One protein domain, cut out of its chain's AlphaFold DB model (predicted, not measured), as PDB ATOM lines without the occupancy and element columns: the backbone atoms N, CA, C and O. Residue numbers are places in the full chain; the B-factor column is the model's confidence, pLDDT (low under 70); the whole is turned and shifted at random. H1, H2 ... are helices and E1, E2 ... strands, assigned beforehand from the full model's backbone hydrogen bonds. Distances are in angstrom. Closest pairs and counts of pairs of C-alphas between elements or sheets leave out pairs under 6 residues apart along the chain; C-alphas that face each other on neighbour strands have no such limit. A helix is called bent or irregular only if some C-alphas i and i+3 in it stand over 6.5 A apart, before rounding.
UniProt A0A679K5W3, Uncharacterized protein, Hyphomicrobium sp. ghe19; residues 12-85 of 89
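What this domain is: This is residues 12 to 85 of the 89 residues of an uncharacterized protein of Hyphomicrobium sp. ghe19 (UniProt A0A679K5W3). A helical hairpin of H2 and H3 extends from a small three-stranded sheet with the short helix H1 over one face, the whole drawn out into a rod. The turn of the helical hairpin lies at one end of the rod, where residues 65 to 70 stand free, and the long loop between E1 and E2 reaches the other end. The printed part has 74 residues, with three named strands followed by three named helices, E1 E2 E3 H1 H2 H3; the sheet's order is E1 - E2 - E3, all antiparallel, and the class is mixed, helices and strands. The whole is loose, with a radius of gyration of the C-alphas of 14.9 A, and the C-alphas span 49 by 22 by 13 A.

Where its parts are: E1, residues 12 to 15, begins at C-alpha 12 (-3.713, 14.982, 14.271) and is 10.4 A long from first to last C-alpha. E2, residues 27 to 31, is 13.7 A long, and E3, residues 36 to 41, is 11.4 A long. H1, residues 44 to 51, is 11.4 A long; it is irregular, but only just, with C-alphas 45 and 48 6.8 A apart. H2, residues 53 to 66, is 19.7 A long and ends at C-alpha 66 (-14.444, -7.170, 25.809). H3, residues 70 to 83, is 19.8 A long and ends at C-alpha 83 (-9.002, 6.921, 9.175).

How they stand to each other: E1, E2 and E3 form a meander, each strand the antiparallel neighbour of the one before. In the hairpin of E1 and E2, at 156 degrees, N 12 and O 30 are within hydrogen-bond range at 2.8 A. In the hairpin of E2 and E3, at 167 degrees, N 41 and O 27 are within range at 2.7 A. H1 is on the sheet at a height of 7.6 A, over E2, and runs along the strands at 3 degrees to E2 on the local plane. The closest C-alphas of H1 and E2 are those of Pro 44 and Cys 27, 5.2 A apart. H1 and H2 meet only through their link. H1 touches H3, which meets it with residues 82 to 83 alone; the closest C-alphas, those of Leu 49 and Ala 83, are 3.9 A apart. Their tilt of 33 degrees, opposite ways, is shallow, only just short of steep. H2 and H3 form a helical hairpin and touch at a shallow tilt of 17 degrees, opposite ways, with the C-alphas of Asp 55 and Ala 79 closest at 5.0 A. Both H2 and H3 are apart from E1, E2 and E3. Every O i to N i+4 pair is within hydrogen-bond range in H2 and H3, and 2 of 4 are in H1.

The domain as a whole: The two C-alphas farthest apart, those of Gln 20 and Arg 66, are 49.9 A from each other. The printed part has no cut. The link from E1 to E2, 11 residues, is long; the other links are tight. The mean pLDDT of the printed part is 84.9, and residues 16 to 25 are under 70.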
ATOM      1  N   LYS A  12      -3.027  14.124  15.235       89.25
ATOM      2  CA  LYS A  12      -3.713  14.982  14.271       89.25
ATOM      3  C   LYS A  12      -2.887  15.063  13.001       89.25
ATOM      4  O   LYS A  12      -1.696  14.757  13.023       89.25
ATOM      5  N   TRP A  13      -3.523  15.462  11.912       88.56
ATOM      6  CA  TRP A  13      -2.840  15.707  10.654       88.56
ATOM      7  C   TRP A  13      -3.158  17.111  10.154       88.56
ATOM      8  O   TRP A  13      -4.240  17.633  10.415       88.56
ATOM      9  N   ASP A  14      -2.207  17.725   9.463       84.31
ATOM     10  CA  ASP A  14      -2.394  19.022   8.818       84.31
ATOM     11  C   ASP A  14      -1.799  18.964   7.416       84.31
ATOM     12  O   ASP A  14      -0.665  18.512   7.221       84.31
ATOM     13  N   ALA A  15      -2.595  19.365   6.428       75.44
ATOM     14  CA  ALA A  15      -2.085  19.552   5.085       75.44
ATOM     15  C   ALA A  15      -1.157  20.763   5.163       75.44
ATOM     16  O   ALA A  15      -1.627  21.882   5.359       75.44
ATOM     17  N   GLY A  16       0.154  20.519   5.077       66.31
ATOM     18  CA  GLY A  16       1.150  21.573   5.215       66.31
ATOM     19  C   GLY A  16       0.839  22.738   4.276       66.31
ATOM     20  O   GLY A  16       0.241  22.556   3.211       66.31
ATOM     21  N   ASP A  17       1.239  23.946   4.670       58.97
ATOM     22  CA  ASP A  17       1.082  25.104   3.797       58.97
ATOM     23  C   ASP A  17       1.861  24.833   2.505       58.97
ATOM     24  O   ASP A  17       3.034  24.446   2.541       58.97
ATOM     25  N   VAL A  18       1.212  25.016   1.355       54.53
ATOM     26  CA  VAL A  18       1.828  24.839   0.031       54.53
ATOM     27  C   VAL A  18       2.721  26.056  -0.244       54.53
ATOM     28  O   VAL A  18       2.548  26.799  -1.210       54.53
ATOM     29  N   GLY A  19       3.650  26.331   0.672       49.72
ATOM     30  CA  GLY A  19       4.669  27.351   0.530       49.72
ATOM     31  C   GLY A  19       5.560  27.004  -0.657       49.72
ATOM     32  O   GLY A  19       5.833  25.835  -0.920       49.72
ATOM     33  N   GLN A  20       6.021  28.034  -1.369       50.59
ATOM     34  CA  GLN A  20       6.748  27.941  -2.645       50.59
ATOM     35  C   GLN A  20       8.015  27.054  -2.646       50.59
ATOM     36  O   GLN A  20       8.584  26.839  -3.714       50.59
ATOM     37  N   ASP A  21       8.439  26.528  -1.494       56.34
ATOM     38  CA  ASP A  21       9.632  25.694  -1.329       56.34
ATOM     39  C   ASP A  21       9.376  24.179  -1.453       56.34
ATOM     40  O   ASP A  21      10.327  23.418  -1.643       56.34
ATOM     41  N   TYR A  22       8.121  23.712  -1.407       57.62
ATOM     42  CA  TYR A  22       7.815  22.283  -1.538       57.62
ATOM     43  C   TYR A  22       7.299  21.948  -2.938       57.62
ATOM     44  O   TYR A  22       6.203  22.326  -3.342       57.62
ATOM     45  N   ALA A  23       8.101  21.193  -3.691       63.34
ATOM     46  CA  ALA A  23       7.772  20.753  -5.049       63.34
ATOM     47  C   ALA A  23       6.638  19.705  -5.109       63.34
ATOM     48  O   ALA A  23       6.181  19.364  -6.201       63.34
ATOM     49  N   VAL A  24       6.204  19.173  -3.960       65.62
ATOM     50  CA  VAL A  24       5.166  18.143  -3.838       65.62
ATOM     51  C   VAL A  24       4.230  18.455  -2.663       65.62
ATOM     52  O   VAL A  24       4.713  18.915  -1.626       65.62
ATOM     53  N   PRO A  25       2.913  18.199  -2.790       68.88
ATOM     54  CA  PRO A  25       1.996  18.248  -1.656       68.88
ATOM     55  C   PRO A  25       2.460  17.286  -0.562       68.88
ATOM     56  O   PRO A  25       2.790  16.135  -0.854       68.88
ATOM     57  N   TYR A  26       2.470  17.746   0.684       74.12
ATOM     58  CA  TYR A  26       2.800  16.924   1.840       74.12
ATOM     59  C   TYR A  26       1.823  17.194   2.981       74.12
ATOM     60  O   TYR A  26       1.099  18.192   2.993       74.12
ATOM     61  N   CYS A  27       1.789  16.271   3.932       81.81
ATOM     62  CA  CYS A  27       0.981  16.384   5.132       81.81
ATOM     63  C   CYS A  27       1.812  15.983   6.348       81.81
ATOM     64  O   CYS A  27       2.587  15.032   6.268       81.81
ATOM     65  N   ASP A  28       1.635  16.683   7.460       83.62
ATOM     66  CA  ASP A  28       2.316  16.367   8.711       83.62
ATOM     67  C   ASP A  28       1.354  15.675   9.666       83.62
ATOM     68  O   ASP A  28       0.165  15.988   9.700       83.62
ATOM     69  N   VAL A  29       1.876  14.746  10.465       81.50
ATOM     70  CA  VAL A  29       1.146  14.114  11.567       81.50
ATOM     71  C   VAL A  29       1.838  14.484  12.869       81.50
ATOM     72  O   VAL A  29       3.040  14.265  13.023       81.50
ATOM     73  N   TYR A  30       1.088  15.024  13.818       87.19
ATOM     74  CA  TYR A  30       1.612  15.542  15.080       87.19
ATOM     75  C   TYR A  30       0.781  15.065  16.268       87.19
ATOM     76  O   TYR A  30      -0.407  14.755  16.145       87.19
ATOM     77  N   ALA A  31       1.430  14.989  17.426       87.06
ATOM     78  CA  ALA A  31       0.774  14.766  18.702       87.06
ATOM     79  C   ALA A  31       0.081  16.050  19.187       87.06
ATOM     80  O   ALA A  31       0.256  17.133  18.627       87.06
ATOM     81  N   ASP A  32      -0.734  15.947  20.236       81.94
ATOM     82  CA  ASP A  32      -1.534  17.072  20.743       81.94
ATOM     83  C   ASP A  32      -0.707  18.289  21.206       81.94
ATOM     84  O   ASP A  32      -1.187  19.424  21.141       81.94
ATOM     85  N   ASP A  33       0.535  18.072  21.633       81.69
ATOM     86  CA  ASP A  33       1.514  19.101  22.008       81.69
ATOM     87  C   ASP A  33       2.246  19.731  20.809       81.69
ATOM     88  O   ASP A  33       3.055  20.642  20.996       81.69
ATOM     89  N   ARG A  34       1.885  19.323  19.585       76.31
ATOM     90  CA  ARG A  34       2.507  19.690  18.303       76.31
ATOM     91  C   ARG A  34       3.892  19.090  18.074       76.31
ATOM     92  O   ARG A  34       4.569  19.515  17.135       76.31
ATOM     93  N   ASP A  35       4.293  18.087  18.851       82.56
ATOM     94  CA  ASP A  35       5.478  17.309  18.511       82.56
ATOM     95  C   ASP A  35       5.207  16.477  17.252       82.56
ATOM     96  O   ASP A  35       4.179  15.803  17.115       82.56
ATOM     97  N   ALA A  36       6.134  16.544  16.295       80.94
ATOM     98  CA  ALA A  36       6.004  15.828  15.036       80.94
ATOM     99  C   ALA A  36       6.110  14.313  15.272       80.94
ATOM    100  O   ALA A  36       7.139  13.812  15.729       80.94
ATOM    101  N   VAL A  37       5.059  13.581  14.903       81.12
ATOM    102  CA  VAL A  37       5.060  12.110  14.841       81.12
ATOM    103  C   VAL A  37       5.620  11.673  13.489       81.12
ATOM    104  O   VAL A  37       6.488  10.804  13.420       81.12
ATOM    105  N   ILE A  38       5.162  12.323  12.414       80.25
ATOM    106  CA  ILE A  38       5.705  12.215  11.057       80.25
ATOM    107  C   ILE A  38       5.782  13.623  10.470       80.25
ATOM    108  O   ILE A  38       4.766  14.292  10.323       80.25
ATOM    109  N   ALA A  39       6.993  14.051  10.116       70.81
ATOM    110  CA  ALA A  39       7.273  15.400   9.623       70.81
ATOM    111  C   ALA A  39       7.046  15.593   8.110       70.81
ATOM    112  O   ALA A  39       7.358  16.659   7.598       70.81
ATOM    113  N   SER A  40       6.644  14.540   7.384       76.38
ATOM    114  CA  SER A  40       6.161  14.628   6.000       76.38
ATOM    115  C   SER A  40       5.611  13.277   5.524       76.38
ATOM    116  O   SER A  40       6.338  12.283   5.448       76.38
ATOM    117  N   VAL A  41       4.330  13.239   5.174       76.19
ATOM    118  CA  VAL A  41       3.678  12.143   4.455       76.19
ATOM    119  C   VAL A  41       3.652  12.519   2.973       76.19
ATOM    120  O   VAL A  41       3.028  13.505   2.587       76.19
ATOM    121  N   SER A  42       4.338  11.733   2.135       76.31
ATOM    122  CA  SER A  42       4.465  12.010   0.692       76.31
ATOM    123  C   SER A  42       3.161  11.840  -0.092       76.31
ATOM    124  O   SER A  42       3.046  12.345  -1.205       76.31
ATOM    125  N   ASN A  43       2.198  11.110   0.468       82.56
ATOM    126  CA  ASN A  43       0.852  10.973  -0.062       82.56
ATOM    127  C   ASN A  43      -0.146  11.491   0.989       82.56
ATOM    128  O   ASN A  43      -0.411  10.785   1.963       82.56
ATOM    129  N   PRO A  44      -0.693  12.707   0.828       81.19
ATOM    130  CA  PRO A  44      -1.609  13.306   1.801       81.19
ATOM    131  C   PRO A  44      -2.820  12.429   2.147       81.19
ATOM    132  O   PRO A  44      -3.312  12.494   3.270       81.19
ATOM    133  N   ASP A  45      -3.254  11.563   1.226       85.38
ATOM    134  CA  ASP A  45      -4.382  10.648   1.434       85.38
ATOM    135  C   ASP A  45      -4.109   9.586   2.520       85.38
ATOM    136  O   ASP A  45      -5.049   9.028   3.087       85.38
ATOM    137  N   ASP A  46      -2.840   9.324   2.855       87.81
ATOM    138  CA  ASP A  46      -2.459   8.368   3.902       87.81
ATOM    139  C   ASP A  46      -2.486   8.997   5.309       87.81
ATOM    140  O   ASP A  46      -2.570   8.286   6.316       87.81
ATOM    141  N   ALA A  47      -2.433  10.328   5.409       89.38
ATOM    142  CA  ALA A  47      -2.311  11.023   6.688       89.38
ATOM    143  C   ALA A  47      -3.500  10.803   7.646       89.38
ATOM    144  O   ALA A  47      -3.246  10.559   8.831       89.38
ATOM    145  N   PRO A  48      -4.774  10.786   7.192       92.06
ATOM    146  CA  PRO A  48      -5.902  10.468   8.067       92.06
ATOM    147  C   PRO A  48      -5.800   9.068   8.683       92.06
ATOM    148  O   PRO A  48      -6.071   8.893   9.873       92.06
ATOM    149  N   LEU A  49      -5.358   8.072   7.904       93.12
ATOM    150  CA  LEU A  49      -5.160   6.703   8.382       93.12
ATOM    151  C   LEU A  49      -4.062   6.639   9.446       93.12
ATOM    152  O   LEU A  49      -4.247   6.001  10.484       93.12
ATOM    153  N   ILE A  50      -2.942   7.327   9.212       91.88
ATOM    154  CA  ILE A  50      -1.826   7.387  10.161       91.88
ATOM    155  C   ILE A  50      -2.271   8.074  11.458       91.88
ATOM    156  O   ILE A  50      -2.070   7.523  12.539       91.88
ATOM    157  N   ALA A  51      -2.932   9.231  11.371       91.94
ATOM    158  CA  ALA A  51      -3.420   9.969  12.537       91.94
ATOM    159  C   ALA A  51      -4.483   9.195  13.342       91.94
ATOM    160  O   ALA A  51      -4.662   9.444  14.535       91.94
ATOM    161  N   ALA A  52      -5.191   8.256  12.709       94.62
ATOM    162  CA  ALA A  52      -6.160   7.381  13.361       94.62
ATOM    163  C   ALA A  52      -5.534   6.157  14.053       94.62
ATOM    164  O   ALA A  52      -6.262   5.409  14.705       94.62
ATOM    165  N   ALA A  53      -4.222   5.921  13.938       93.56
ATOM    166  CA  ALA A  53      -3.585   4.732  14.506       93.56
ATOM    167  C   ALA A  53      -3.824   4.550  16.024       93.56
ATOM    168  O   ALA A  53      -4.145   3.422  16.411       93.56
ATOM    169  N   PRO A  54      -3.775   5.599  16.878       92.56
ATOM    170  CA  PRO A  54      -4.152   5.480  18.288       92.56
ATOM    171  C   PRO A  54      -5.591   5.005  18.497       92.56
ATOM    172  O   PRO A  54      -5.829   4.050  19.237       92.56
ATOM    173  N   ASP A  55      -6.546   5.620  17.798       94.12
ATOM    174  CA  ASP A  55      -7.968   5.293  17.904       94.12
ATOM    175  C   ASP A  55      -8.265   3.865  17.405       94.12
ATOM    176  O   ASP A  55      -9.062   3.135  18.001       94.12
ATOM    177  N   LEU A  56      -7.597   3.439  16.326       94.56
ATOM    178  CA  LEU A  56      -7.704   2.084  15.777       94.56
ATOM    179  C   LEU A  56      -7.129   1.042  16.740       94.56
ATOM    180  O   LEU A  56      -7.750  -0.003  16.944       94.56
ATOM    181  N   TYR A  57      -5.976   1.325  17.354       93.75
ATOM    182  CA  TYR A  57      -5.380   0.438  18.349       93.75
ATOM    183  C   TYR A  57      -6.291   0.281  19.571       93.75
ATOM    184  O   TYR A  57      -6.553  -0.847  19.994       93.75
ATOM    185  N   GLU A  58      -6.841   1.380  20.098       92.31
ATOM    186  CA  GLU A  58      -7.787   1.319  21.218       92.31
ATOM    187  C   GLU A  58      -9.060   0.542  20.866       92.31
ATOM    188  O   GLU A  58      -9.517  -0.278  21.665       92.31
ATOM    189  N   ALA A  59      -9.617   0.743  19.668       93.81
ATOM    190  CA  ALA A  59     -10.797   0.009  19.221       93.81
ATOM    191  C   ALA A  59     -10.533  -1.504  19.125       93.81
ATOM    192  O   ALA A  59     -11.361  -2.302  19.574       93.81
ATOM    193  N   LEU A  60      -9.376  -1.902  18.582       94.38
ATOM    194  CA  LEU A  60      -8.974  -3.307  18.482       94.38
ATOM    195  C   LEU A  60      -8.690  -3.921  19.855       94.38
ATOM    196  O   LEU A  60      -9.178  -5.014  20.131       94.38
ATOM    197  N   LYS A  61      -7.976  -3.211  20.736       92.88
ATOM    198  CA  LYS A  61      -7.728  -3.660  22.113       92.88
ATOM    199  C   LYS A  61      -9.041  -3.834  22.876       92.88
ATOM    200  O   LYS A  61      -9.249  -4.852  23.523       92.88
ATOM    201  N   ALA A  62      -9.971  -2.887  22.751       92.44
ATOM    202  CA  ALA A  62     -11.273  -2.987  23.399       92.44
ATOM    203  C   ALA A  62     -12.105  -4.164  22.859       92.44
ATOM    204  O   ALA A  62     -12.824  -4.802  23.629       92.44
ATOM    205  N   LEU A  63     -12.010  -4.454  21.555       94.12
ATOM    206  CA  LEU A  63     -12.637  -5.622  20.937       94.12
ATOM    207  C   LEU A  63     -12.019  -6.939  21.436       94.12
ATOM    208  O   LEU A  63     -12.771  -7.873  21.696       94.12
ATOM    209  N   ASP A  64     -10.697  -7.003  21.593       94.94
ATOM    210  CA  ASP A  64      -9.985  -8.170  22.135       94.94
ATOM    211  C   ASP A  64     -10.349  -8.412  23.614       94.94
ATOM    212  O   ASP A  64     -10.762  -9.508  23.990       94.94
ATOM    213  N   ASP A  65     -10.328  -7.355  24.431       93.75
ATOM    214  CA  ASP A  65     -10.582  -7.429  25.875       93.75
ATOM    215  C   ASP A  65     -12.052  -7.730  26.225       93.75
ATOM    216  O   ASP A  65     -12.344  -8.368  27.240       93.75
ATOM    217  N   ARG A  66     -13.007  -7.200  25.445       92.81
ATOM    218  CA  ARG A  66     -14.444  -7.170  25.809       92.81
ATOM    219  C   ARG A  66     -15.361  -7.844  24.793       92.81
ATOM    220  O   ARG A  66     -16.555  -7.990  25.060       92.81
ATOM    221  N   GLY A  67     -14.839  -8.235  23.633       92.19
ATOM    222  CA  GLY A  67     -15.622  -8.778  22.531       92.19
ATOM    223  C   GLY A  67     -16.506  -7.742  21.829       92.19
ATOM    224  O   GLY A  67     -16.404  -6.521  22.011       92.19
ATOM    225  N   HIS A  68     -17.397  -8.243  20.974       93.19
ATOM    226  CA  HIS A  68     -18.303  -7.410  20.191       93.19
ATOM    227  C   HIS A  68     -19.467  -6.890  21.051       93.19
ATOM    228  O   HIS A  68     -20.405  -7.616  21.383       93.19
ATOM    229  N   THR A  69     -19.426  -5.600  21.371       94.94
ATOM    230  CA  THR A  69     -20.440  -4.867  22.135       94.94
ATOM    231  C   THR A  69     -20.808  -3.589  21.387       94.94
ATOM    232  O   THR A  69     -20.078  -3.147  20.503       94.94
ATOM    233  N   MET A  70     -21.910  -2.937  21.769       94.19
ATOM    234  CA  MET A  70     -22.247  -1.629  21.191       94.19
ATOM    235  C   MET A  70     -21.131  -0.596  21.427       94.19
ATOM    236  O   MET A  70     -20.843   0.213  20.556       94.19
ATOM    237  N   ALA A  71     -20.458  -0.653  22.580       92.62
ATOM    238  CA  ALA A  71     -19.374   0.270  22.903       92.62
ATOM    239  C   ALA A  71     -18.135   0.047  22.019       92.62
ATOM    240  O   ALA A  71     -17.585   1.009  21.487       92.62
ATOM    241  N   THR A  72     -17.713  -1.209  21.826       94.94
ATOM    242  CA  THR A  72     -16.559  -1.538  20.967       94.94
ATOM    243  C   THR A  72     -16.856  -1.270  19.493       94.94
ATOM    244  O   THR A  72     -15.985  -0.800  18.764       94.94
ATOM    245  N   TRP A  73     -18.109  -1.453  19.074       94.06
ATOM    246  CA  TRP A  73     -18.576  -1.090  17.738       94.06
ATOM    247  C   TRP A  73     -18.526   0.420  17.468       94.06
ATOM    248  O   TRP A  73     -18.029   0.849  16.427       94.06
ATOM    249  N   GLU A  74     -18.999   1.244  18.406       95.50
ATOM    250  CA  GLU A  74     -18.967   2.704  18.250       95.50
ATOM    251  C   GLU A  74     -17.537   3.268  18.299       95.50
ATOM    252  O   GLU A  74     -17.228   4.200  17.554       95.50
ATOM    253  N   LEU A  75     -16.639   2.673  19.096       94.06
ATOM    254  CA  LEU A  75     -15.205   2.993  19.054       94.06
ATOM    255  C   LEU A  75     -14.606   2.696  17.673       94.06
ATOM    256  O   LEU A  75     -13.988   3.574  17.073       94.06
ATOM    257  N   ALA A  76     -14.857   1.500  17.133       95.19
ATOM    258  CA  ALA A  76     -14.366   1.111  15.812       95.19
ATOM    259  C   ALA A  76     -14.888   2.037  14.702       95.19
ATOM    260  O   ALA A  76     -14.118   2.465  13.845       95.19
ATOM    261  N   LYS A  77     -16.174   2.408  14.733       96.25
ATOM    262  CA  LYS A  77     -16.747   3.360  13.769       96.25
ATOM    263  C   LYS A  77     -16.067   4.723  13.808       96.25
ATOM    264  O   LYS A  77     -15.775   5.269  12.750       96.25
ATOM    265  N   ARG A  78     -15.819   5.275  15.001       94.88
ATOM    266  CA  ARG A  78     -15.151   6.579  15.148       94.88
ATOM    267  C   ARG A  78     -13.719   6.533  14.630       94.88
ATOM    268  O   ARG A  78     -13.329   7.410  13.865       94.88
ATOM    269  N   ALA A  79     -12.979   5.483  14.985       95.06
ATOM    270  CA  ALA A  79     -11.622   5.273  14.498       95.06
ATOM    271  C   ALA A  79     -11.584   5.148  12.963       95.06
ATOM    272  O   ALA A  79     -10.754   5.774  12.309       95.06
ATOM    273  N   LEU A  80     -12.531   4.409  12.372       96.25
ATOM    274  CA  LEU A  80     -12.652   4.275  10.919       96.25
ATOM    275  C   LEU A  80     -13.058   5.581  10.228       96.25
ATOM    276  O   LEU A  80     -12.528   5.872   9.160       96.25
ATOM    277  N   ALA A  81     -13.962   6.369  10.814       95.62
ATOM    278  CA  ALA A  81     -14.339   7.675  10.274       95.62
ATOM    279  C   ALA A  81     -13.127   8.620  10.228       95.62
ATOM    280  O   ALA A  81     -12.884   9.273   9.213       95.62
ATOM    281  N   LYS A  82     -12.305   8.626  11.287       93.88
ATOM    282  CA  LYS A  82     -11.039   9.372  11.318       93.88
ATOM    283  C   LYS A  82     -10.051   8.859  10.272       93.88
ATOM    284  O   LYS A  82      -9.517   9.658   9.511       93.88
ATOM    285  N   ALA A  83      -9.890   7.541  10.158       94.00
ATOM    286  CA  ALA A  83      -9.002   6.921   9.175       94.00
ATOM    287  C   ALA A  83      -9.393   7.216   7.717       94.00
ATOM    288  O   ALA A  83      -8.540   7.214   6.836       94.00
ATOM    289  N   ARG A  84     -10.679   7.471   7.458       94.12
ATOM    290  CA  ARG A  84     -11.211   7.867   6.145       94.12
ATOM    291  C   ARG A  84     -11.168   9.377   5.894       94.12
ATOM    292  O   ARG A  84     -11.555   9.808   4.815       94.12
ATOM    293  N   GLY A  85     -10.756  10.176   6.880       88.81
ATOM    294  CA  GLY A  85     -10.781  11.637   6.798       88.81
ATOM    295  C   GLY A  85     -12.184  12.253   6.882       88.81
ATOM    296  O   GLY A  85     -12.357  13.417   6.540       88.81
TER     297      GLY A  85